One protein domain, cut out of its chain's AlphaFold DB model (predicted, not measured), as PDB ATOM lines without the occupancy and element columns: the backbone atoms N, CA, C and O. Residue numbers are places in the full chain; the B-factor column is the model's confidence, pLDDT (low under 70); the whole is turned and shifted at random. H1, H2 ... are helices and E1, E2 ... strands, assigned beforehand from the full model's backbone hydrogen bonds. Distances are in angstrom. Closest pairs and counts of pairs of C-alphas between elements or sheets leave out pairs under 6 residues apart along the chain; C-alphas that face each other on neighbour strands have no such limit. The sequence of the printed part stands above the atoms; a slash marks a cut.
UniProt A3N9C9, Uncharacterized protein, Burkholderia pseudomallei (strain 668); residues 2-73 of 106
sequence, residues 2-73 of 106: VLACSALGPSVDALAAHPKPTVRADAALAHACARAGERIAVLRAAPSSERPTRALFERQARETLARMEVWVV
ATOM      1  N   VAL A   2     151.611 190.365 183.002       92.12
ATOM      2  CA  VAL A   2     152.169 189.869 181.733       92.12
ATOM      3  C   VAL A   2     153.426 190.664 181.407       92.12
ATOM      4  O   VAL A   2     153.372 191.889 181.312       92.12
ATOM      5  N   LEU A   3     154.551 189.972 181.231       92.50
ATOM      6  CA  LEU A   3     155.785 190.567 180.738       92.50
ATOM      7  C   LEU A   3     155.867 190.372 179.223       92.50
ATOM      8  O   LEU A   3     156.162 189.278 178.746       92.50
ATOM      9  N   ALA A   4     155.623 191.450 178.479       92.00
ATOM     10  CA  ALA A   4     155.701 191.447 177.017       92.00
ATOM     11  C   ALA A   4     157.108 191.766 176.471       92.00
ATOM     12  O   ALA A   4     157.410 191.467 175.320       92.00
ATOM     13  N   CYS A   5     157.979 192.386 177.273       90.06
ATOM     14  CA  CYS A   5     159.323 192.767 176.842       90.06
ATOM     15  C   CYS A   5     160.320 191.633 177.108       90.06
ATOM     16  O   CYS A   5     160.734 191.428 178.248       90.06
ATOM     17  N   SER A   6     160.758 190.942 176.053       88.81
ATOM     18  CA  SER A   6     161.702 189.819 176.169       88.81
ATOM     19  C   SER A   6     163.070 190.210 176.741       88.81
ATOM     20  O   SER A   6     163.737 189.395 177.374       88.81
ATOM     21  N   ALA A   7     163.483 191.474 176.590       88.81
ATOM     22  CA  ALA A   7     164.735 191.973 177.163       88.81
ATOM     23  C   ALA A   7     164.723 192.029 178.702       88.81
ATOM     24  O   ALA A   7     165.783 191.977 179.316       88.81
ATOM     25  N   LEU A   8     163.542 192.121 179.323       90.88
ATOM     26  CA  LEU A   8     163.378 192.148 180.782       90.88
ATOM     27  C   LEU A   8     163.183 190.751 181.387       90.88
ATOM     28  O   LEU A   8     163.128 190.612 182.606       90.88
ATOM     29  N   GLY A   9     163.071 189.717 180.549       90.38
ATOM     30  CA  GLY A   9     162.845 188.339 180.975       90.38
ATOM     31  C   GLY A   9     163.821 187.842 182.047       90.38
ATOM     32  O   GLY A   9     163.360 187.421 183.103       90.38
ATOM     33  N   PRO A  10     165.148 187.964 181.842       90.44
ATOM     34  CA  PRO A  10     166.135 187.544 182.840       90.44
ATOM     35  C   PRO A  10     166.011 188.277 184.177       90.44
ATOM     36  O   PRO A  10     166.276 187.700 185.224       90.44
ATOM     37  N   SER A  11     165.599 189.549 184.156       91.06
ATOM     38  CA  SER A  11     165.384 190.321 185.383       91.06
ATOM     39  C   SER A  11     164.208 189.775 186.186       91.06
ATOM     40  O   SER A  11     164.260 189.794 187.408       91.06
ATOM     41  N   VAL A  12     163.167 189.277 185.511       90.25
ATOM     42  CA  VAL A  12     162.037 188.616 186.173       90.25
ATOM     43  C   VAL A  12     162.430 187.235 186.689       90.25
ATOM     44  O   VAL A  12     162.057 186.901 187.808       90.25
ATOM     45  N   ASP A  13     163.208 186.467 185.924       88.25
ATOM     46  CA  ASP A  13     163.681 185.142 186.352       88.25
ATOM     47  C   ASP A  13     164.561 185.223 187.618       88.25
ATOM     48  O   ASP A  13     164.573 184.296 188.422       88.25
ATOM     49  N   ALA A  14     165.279 186.334 187.815       89.38
ATOM     50  CA  ALA A  14     166.138 186.566 188.977       89.38
ATOM     51  C   ALA A  14     165.384 187.005 190.252       89.38
ATOM     52  O   ALA A  14     165.998 187.126 191.314       89.38
ATOM     53  N   LEU A  15     164.077 187.277 190.180       88.25
ATOM     54  CA  LEU A  15     163.292 187.662 191.355       88.25
ATOM     55  C   LEU A  15     162.981 186.427 192.212       88.25
ATOM     56  O   LEU A  15     162.306 185.508 191.762       88.25
ATOM     57  N   ALA A  16     163.418 186.443 193.476       69.50
ATOM     58  CA  ALA A  16     163.288 185.312 194.402       69.50
ATOM     59  C   ALA A  16     161.830 184.885 194.676       69.50
ATOM     60  O   ALA A  16     161.569 183.708 194.900       69.50
ATOM     61  N   ALA A  17     160.882 185.826 194.637       74.19
ATOM     62  CA  ALA A  17     159.444 185.577 194.567       74.19
ATOM     63  C   ALA A  17     158.726 186.903 194.279       74.19
ATOM     64  O   ALA A  17     159.057 187.932 194.867       74.19
ATOM     65  N   HIS A  18     157.719 186.889 193.405       76.88
ATOM     66  CA  HIS A  18     156.829 188.032 193.204       76.88
ATOM     67  C   HIS A  18     155.415 187.648 193.670       76.88
ATOM     68  O   HIS A  18     154.908 186.611 193.240       76.88
ATOM     69  N   PRO A  19     154.736 188.461 194.505       81.56
ATOM     70  CA  PRO A  19     153.452 188.093 195.119       81.56
ATOM     71  C   PRO A  19     152.318 187.889 194.104       81.56
ATOM     72  O   PRO A  19     151.291 187.297 194.416       81.56
ATOM     73  N   LYS A  20     152.494 188.380 192.873       85.06
ATOM     74  CA  LYS A  20     151.591 188.121 191.746       85.06
ATOM     75  C   LYS A  20     152.294 187.242 190.711       85.06
ATOM     76  O   LYS A  20     153.395 187.625 190.302       85.06
ATOM     77  N   PRO A  21     151.649 186.176 190.203       87.00
ATOM     78  CA  PRO A  21     152.194 185.375 189.112       87.00
ATOM     79  C   PRO A  21     152.558 186.244 187.907       87.00
ATOM     80  O   PRO A  21     151.793 187.138 187.511       87.00
ATOM     81  N   THR A  22     153.723 185.983 187.321       89.88
ATOM     82  CA  THR A  22     154.194 186.672 186.118       89.88
ATOM     83  C   THR A  22     154.205 185.705 184.948       89.88
ATOM     84  O   THR A  22     154.901 184.698 184.973       89.88
ATOM     85  N   VAL A  23     153.434 186.025 183.912       91.88
ATOM     86  CA  VAL A  23     153.425 185.289 182.649       91.88
ATOM     87  C   VAL A  23     154.397 185.974 181.701       91.88
ATOM     88  O   VAL A  23     154.226 187.148 181.366       91.88
ATOM     89  N   ARG A  24     155.420 185.242 181.265       93.88
ATOM     90  CA  ARG A  24     156.377 185.702 180.258       93.88
ATOM     91  C   ARG A  24     155.867 185.387 178.857       93.88
ATOM     92  O   ARG A  24     155.751 184.220 178.489       93.88
ATOM     93  N   ALA A  25     155.578 186.428 178.079       94.94
ATOM     94  CA  ALA A  25     155.061 186.269 176.721       94.94
ATOM     95  C   ALA A  25     156.076 185.575 175.800       94.94
ATOM     96  O   ALA A  25     155.704 184.751 174.972       94.94
ATOM     97  N   ASP A  26     157.363 185.871 175.972       94.31
ATOM     98  CA  ASP A  26     158.435 185.266 175.186       94.31
ATOM     99  C   ASP A  26     158.678 183.794 175.538       94.31
ATOM    100  O   ASP A  26     158.926 182.999 174.638       94.31
ATOM    101  N   ALA A  27     158.542 183.406 176.810       94.75
ATOM    102  CA  ALA A  27     158.605 182.002 177.220       94.75
ATOM    103  C   ALA A  27     157.427 181.195 176.656       94.75
ATOM    104  O   ALA A  27     157.628 180.114 176.102       94.75
ATOM    105  N   ALA A  28     156.212 181.747 176.728       95.12
ATOM    106  CA  ALA A  28     155.031 181.125 176.136       95.12
ATOM    107  C   ALA A  28     155.172 180.972 174.611       95.12
ATOM    108  O   ALA A  28     154.837 179.921 174.066       95.12
ATOM    109  N   LEU A  29     155.714 181.991 173.933       94.56
ATOM    110  CA  LEU A  29     155.987 181.952 172.496       94.56
ATOM    111  C   LEU A  29     157.039 180.896 172.141       94.56
ATOM    112  O   LEU A  29     156.802 180.104 171.237       94.56
ATOM    113  N   ALA A  30     158.167 180.848 172.857       94.50
ATOM    114  CA  ALA A  30     159.215 179.858 172.612       94.50
ATOM    115  C   ALA A  30     158.668 178.428 172.723       94.50
ATOM    116  O   ALA A  30     158.869 177.619 171.818       94.50
ATOM    117  N   HIS A  31     157.917 178.147 173.794       94.62
ATOM    118  CA  HIS A  31     157.254 176.861 174.010       94.62
ATOM    119  C   HIS A  31     156.270 176.509 172.888       94.62
ATOM    120  O   HIS A  31     156.275 175.383 172.391       94.62
ATOM    121  N   ALA A  32     155.459 177.472 172.443       94.56
ATOM    122  CA  ALA A  32     154.546 177.264 171.326       94.56
ATOM    123  C   ALA A  32     155.294 176.962 170.016       94.56
ATOM    124  O   ALA A  32     154.935 176.010 169.327       94.56
ATOM    125  N   CYS A  33     156.350 177.718 169.693       93.62
ATOM    126  CA  CYS A  33     157.144 177.524 168.478       93.62
ATOM    127  C   CYS A  33     157.800 176.144 168.423       93.62
ATOM    128  O   CYS A  33     157.707 175.469 167.404       93.62
ATOM    129  N   ALA A  34     158.418 175.707 169.521       92.88
ATOM    130  CA  ALA A  34     159.099 174.416 169.582       92.88
ATOM    131  C   ALA A  34     158.167 173.223 169.362       92.88
ATOM    132  O   ALA A  34     158.565 172.225 168.778       92.88
ATOM    133  N   ARG A  35     156.906 173.329 169.788       92.50
ATOM    134  CA  ARG A  35     155.915 172.278 169.534       92.50
ATOM    135  C   ARG A  35     155.250 172.369 168.164       92.50
ATOM    136  O   ARG A  35     154.615 171.407 167.749       92.50
ATOM    137  N   ALA A  36     155.302 173.529 167.517       88.50
ATOM    138  CA  ALA A  36     154.588 173.766 166.269       88.50
ATOM    139  C   ALA A  36     155.360 173.286 165.034       88.50
ATOM    140  O   ALA A  36     154.734 173.043 164.005       88.50
ATOM    141  N   GLY A  37     156.688 173.155 165.098       77.62
ATOM    142  CA  GLY A  37     157.454 172.758 163.923       77.62
ATOM    143  C   GLY A  37     158.901 172.372 164.186       77.62
ATOM    144  O   GLY A  37     159.462 172.601 165.251       77.62
ATOM    145  N   GLU A  38     159.514 171.813 163.147       85.31
ATOM    146  CA  GLU A  38     160.903 171.341 163.146       85.31
ATOM    147  C   GLU A  38     161.927 172.474 162.960       85.31
ATOM    148  O   GLU A  38     163.132 172.255 163.092       85.31
ATOM    149  N   ARG A  39     161.468 173.686 162.617       91.62
ATOM    150  CA  ARG A  39     162.306 174.869 162.374       91.62
ATOM    151  C   ARG A  39     161.707 176.111 163.024       91.62
ATOM    152  O   ARG A  39     160.515 176.371 162.887       91.62
ATOM    153  N   ILE A  40     162.549 176.894 163.693       93.00
ATOM    154  CA  ILE A  40     162.173 178.121 164.397       93.00
ATOM    155  C   ILE A  40     163.093 179.263 163.957       93.00
ATOM    156  O   ILE A  40     164.292 179.241 164.234       93.00
ATOM    157  N   ALA A  41     162.522 180.298 163.341       92.75
ATOM    158  CA  ALA A  41     163.218 181.545 163.042       92.75
ATOM    159  C   ALA A  41     162.789 182.644 164.023       92.75
ATOM    160  O   ALA A  41     161.634 183.071 164.050       92.75
ATOM    161  N   VAL A  42     163.723 183.118 164.850       92.62
ATOM    162  CA  VAL A  42     163.453 184.145 165.862       92.62
ATOM    163  C   VAL A  42     163.912 185.507 165.362       92.62
ATOM    164  O   VAL A  42     165.108 185.797 165.325       92.62
ATOM    165  N   LEU A  43     162.962 186.376 165.022       92.19
ATOM    166  CA  LEU A  43     163.254 187.743 164.592       92.19
ATOM    167  C   LEU A  43     163.318 188.692 165.784       92.19
ATOM    168  O   LEU A  43     162.421 188.719 166.629       92.19
ATOM    169  N   ARG A  44     164.345 189.543 165.827       89.25
ATOM    170  CA  ARG A  44     164.503 190.529 166.899       89.25
ATOM    171  C   ARG A  44     164.959 191.891 166.409       89.25
ATOM    172  O   ARG A  44     165.797 192.020 165.522       89.25
ATOM    173  N   ALA A  45     164.404 192.915 167.051       84.12
ATOM    174  CA  ALA A  45     164.718 194.309 166.770       84.12
ATOM    175  C   ALA A  45     165.778 194.864 167.732       84.12
ATOM    176  O   ALA A  45     166.787 195.400 167.289       84.12
ATOM    177  N   ALA A  46     165.559 194.752 169.046       84.12
ATOM    178  CA  ALA A  46     166.399 195.401 170.053       84.12
ATOM    179  C   ALA A  46     167.691 194.609 170.332       84.12
ATOM    180  O   ALA A  46     167.577 193.470 170.782       84.12
ATOM    181  N   PRO A  47     168.902 195.193 170.187       80.88
ATOM    182  CA  PRO A  47     170.181 194.515 170.448       80.88
ATOM    183  C   PRO A  47     170.347 193.955 171.872       80.88
ATOM    184  O   PRO A  47     171.000 192.931 172.060       80.88
ATOM    185  N   SER A  48     169.700 194.556 172.870       83.12
ATOM    186  CA  SER A  48     169.769 194.108 174.267       83.12
ATOM    187  C   SER A  48     169.104 192.752 174.527       83.12
ATOM    188  O   SER A  48     169.448 192.088 175.498       83.12
ATOM    189  N   SER A  49     168.181 192.304 173.668       83.50
ATOM    190  CA  SER A  49     167.494 191.017 173.847       83.50
ATOM    191  C   SER A  49     168.269 189.802 173.320       83.50
ATOM    192  O   SER A  49     167.750 188.697 173.364       83.50
ATOM    193  N   GLU A  50     169.501 189.960 172.822       86.69
ATOM    194  CA  GLU A  50     170.182 188.932 172.014       86.69
ATOM    195  C   GLU A  50     170.377 187.620 172.728       86.69
ATOM    196  O   GLU A  50     169.753 186.610 172.411       86.69
ATOM    197  N   ARG A  51     171.278 187.681 173.697       89.38
ATOM    198  CA  ARG A  51     171.691 186.563 174.511       89.38
ATOM    199  C   ARG A  51     170.487 185.958 175.232       89.38
ATOM    200  O   ARG A  51     170.318 184.749 175.114       89.38
ATOM    201  N   PRO A  52     169.612 186.741 175.902       90.62
ATOM    202  CA  PRO A  52     168.513 186.137 176.645       90.62
ATOM    203  C   PRO A  52     167.437 185.515 175.753       90.62
ATOM    204  O   PRO A  52     166.950 184.434 176.071       90.62
ATOM    205  N   THR A  53     167.080 186.139 174.625       91.88
ATOM    206  CA  THR A  53     166.105 185.547 173.699       91.88
ATOM    207  C   THR A  53     166.680 184.303 173.027       91.88
ATOM    208  O   THR A  53     166.001 183.284 172.984       91.88
ATOM    209  N   ARG A  54     167.940 184.337 172.575       92.69
ATOM    210  CA  ARG A  54     168.608 183.158 172.009       92.69
ATOM    211  C   ARG A  54     168.618 181.993 172.998       92.69
ATOM    212  O   ARG A  54     168.139 180.918 172.662       92.69
ATOM    213  N   ALA A  55     169.094 182.213 174.223       93.12
ATOM    214  CA  ALA A  55     169.192 181.156 175.228       93.12
ATOM    215  C   ALA A  55     167.827 180.521 175.555       93.12
ATOM    216  O   ALA A  55     167.727 179.303 175.689       93.12
ATOM    217  N   LEU A  56     166.771 181.339 175.648       94.31
ATOM    218  CA  LEU A  56     165.408 180.872 175.894       94.31
ATOM    219  C   LEU A  56     164.904 179.949 174.776       94.31
ATOM    220  O   LEU A  56     164.416 178.856 175.058       94.31
ATOM    221  N   PHE A  57     165.028 180.380 173.520       94.62
ATOM    222  CA  PHE A  57     164.542 179.604 172.380       94.62
ATOM    223  C   PHE A  57     165.402 178.366 172.116       94.62
ATOM    224  O   PHE A  57     164.853 177.311 171.820       94.62
ATOM    225  N   GLU A  58     166.723 178.440 172.304       94.06
ATOM    226  CA  GLU A  58     167.608 177.276 172.175       94.06
ATOM    227  C   GLU A  58     167.301 176.201 173.216       94.06
ATOM    228  O   GLU A  58     167.364 175.012 172.910       94.06
ATOM    229  N   ARG A  59     166.982 176.593 174.457       93.81
ATOM    230  CA  ARG A  59     166.573 175.638 175.495       93.81
ATOM    231  C   ARG A  59     165.319 174.884 175.065       93.81
ATOM    232  O   ARG A  59     165.304 173.663 175.113       93.81
ATOM    233  N   GLN A  60     164.317 175.606 174.578       94.06
ATOM    234  CA  GLN A  60     163.054 175.004 174.171       94.06
ATOM    235  C   GLN A  60     163.174 174.160 172.890       94.06
ATOM    236  O   GLN A  60     162.558 173.103 172.767       94.06
ATOM    237  N   ALA A  61     163.988 174.605 171.933       93.62
ATOM    238  CA  ALA A  61     164.255 173.868 170.704       93.62
ATOM    239  C   ALA A  61     164.942 172.521 170.993       93.62
ATOM    240  O   ALA A  61     164.590 171.512 170.387       93.62
ATOM    241  N   ARG A  62     165.856 172.468 171.976       92.25
ATOM    242  CA  ARG A  62     166.497 171.214 172.415       92.25
ATOM    243  C   ARG A  62     165.500 170.178 172.935       92.25
ATOM    244  O   ARG A  62     165.703 168.998 172.681       92.25
ATOM    245  N   GLU A  63     164.428 170.599 173.606       91.38
ATOM    246  CA  GLU A  63     163.394 169.687 174.131       91.38
ATOM    247  C   GLU A  63     162.611 168.966 173.022       91.38
ATOM    248  O   GLU A  63     162.029 167.913 173.259       91.38
ATOM    249  N   THR A  64     162.600 169.524 171.810       90.62
ATOM    250  CA  THR A  64     161.798 169.049 170.667       90.62
ATOM    251  C   THR A  64     162.642 168.693 169.444       90.62
ATOM    252  O   THR A  64     162.099 168.305 168.414       90.62
ATOM    253  N   LEU A  65     163.971 168.820 169.546       90.38
ATOM    254  CA  LEU A  65     164.932 168.684 168.444       90.38
ATOM    255  C   LEU A  65     164.678 169.634 167.257       90.38
ATOM    256  O   LEU A  65     165.184 169.404 166.157       90.38
ATOM    257  N   ALA A  66     163.943 170.726 167.475       93.12
ATOM    258  CA  ALA A  66     163.728 171.742 166.456       93.12
ATOM    259  C   ALA A  66     165.047 172.461 166.119       93.12
ATOM    260  O   ALA A  66     165.844 172.808 166.995       93.12
ATOM    261  N   ARG A  67     165.280 172.736 164.834       92.19
ATOM    262  CA  ARG A  67     166.380 173.598 164.385       92.19
ATOM    263  C   ARG A  67     166.001 175.052 164.628       92.19
ATOM    264  O   ARG A  67     164.870 175.448 164.361       92.19
ATOM    265  N   MET A  68     166.937 175.860 165.114       92.19
ATOM    266  CA  MET A  68     166.641 177.236 165.506       92.19
ATOM    267  C   MET A  68     167.690 178.217 164.992       92.19
ATOM    268  O   MET A  68     168.891 178.000 165.145       92.19
ATOM    269  N   GLU A  69     167.214 179.344 164.469       91.56
ATOM    270  CA  GLU A  69     168.030 180.482 164.062       91.56
ATOM    271  C   GLU A  69     167.519 181.778 164.694       91.56
ATOM    272  O   GLU A  69     166.328 181.942 164.967       91.56
ATOM    273  N   VAL A  70     168.429 182.728 164.920       88.38
ATOM    274  CA  VAL A  70     168.095 184.045 165.473       88.38
ATOM    275  C   VAL A  70     168.576 185.121 164.516       88.38
ATOM    276  O   VAL A  70     169.766 185.210 164.222       88.38
ATOM    277  N   TRP A  71     167.648 185.975 164.099       90.19
ATOM    278  CA  TRP A  71     167.855 186.998 163.088       90.19
ATOM    279  C   TRP A  71     167.715 188.390 163.701       90.19
ATOM    280  O   TRP A  71     166.669 188.757 164.248       90.19
ATOM    281  N   VAL A  72     168.772 189.194 163.591       87.19
ATOM    282  CA  VAL A  72     168.706 190.624 163.916       87.19
ATOM    283  C   VAL A  72     168.174 191.357 162.699       87.19
ATOM    284  O   VAL A  72     168.763 191.283 161.627       87.19
ATOM    285  N   VAL A  73     167.072 192.084 162.864       89.62
ATOM    286  CA  VAL A  73     166.481 192.853 161.769       89.62
ATOM    287  C   VAL A  73     167.112 194.249 161.740       89.62
ATOM    288  O   VAL A  73     166.855 195.043 162.654       89.62
TER     289      VAL A  73
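Overview. This is residues 2 to 73 of the 106 residues of an uncharacterized protein of Burkholderia pseudomallei (strain 668) (UniProt A3N9C9). Two parallel strands, E1 and E2, make a small sheet with H3 over one face and H2 beside H3; H1 packs on these helices away from the sheet, and residues 14 to 20 stick out as a loop. The 72 printed residues include H1, H2, E1, H3 and E2 in that order, of mixed class. E1, H3 and E2 form a strand-helix-strand unit, parallel neighbours joined through a helix, with a right-handed crossover. The whole is compact, radius of gyration of the C-alphas 12.4 A, spanning 37 by 25 by 16 A.

Arrangement. H1, residues 6 to 13, touches residues 48 to 53 alone of H3, residues 47 to 64; the closest C-alphas, Ala 7 and Ser 49, are 4.4 A apart. H2, residues 25 to 36, touches H3, closest C-alphas Ala 34 and Ala 61, 5.3 A. E1, residues 39 to 44, is parallel to E2, residues 67 to 72; N 42 and O 69 are within hydrogen-bond range, 2.9 A. O i to N i+4 pairs are within range throughout H2, 2 of 4 in H1 and 10 of 14 in H3.

Along the chain. H1 begins at C-alpha 6 (161.702, 189.819, 176.169). H3 spans 26.8 A, with a kink of 29 degrees near residue 54. E2 ends at C-alpha 72 (168.706, 190.624, 163.916).

Size, cuts and confidence. The printed part has no cut. The H1 to H2 link is long, 11 residues. Residue 16 is under pLDDT 70.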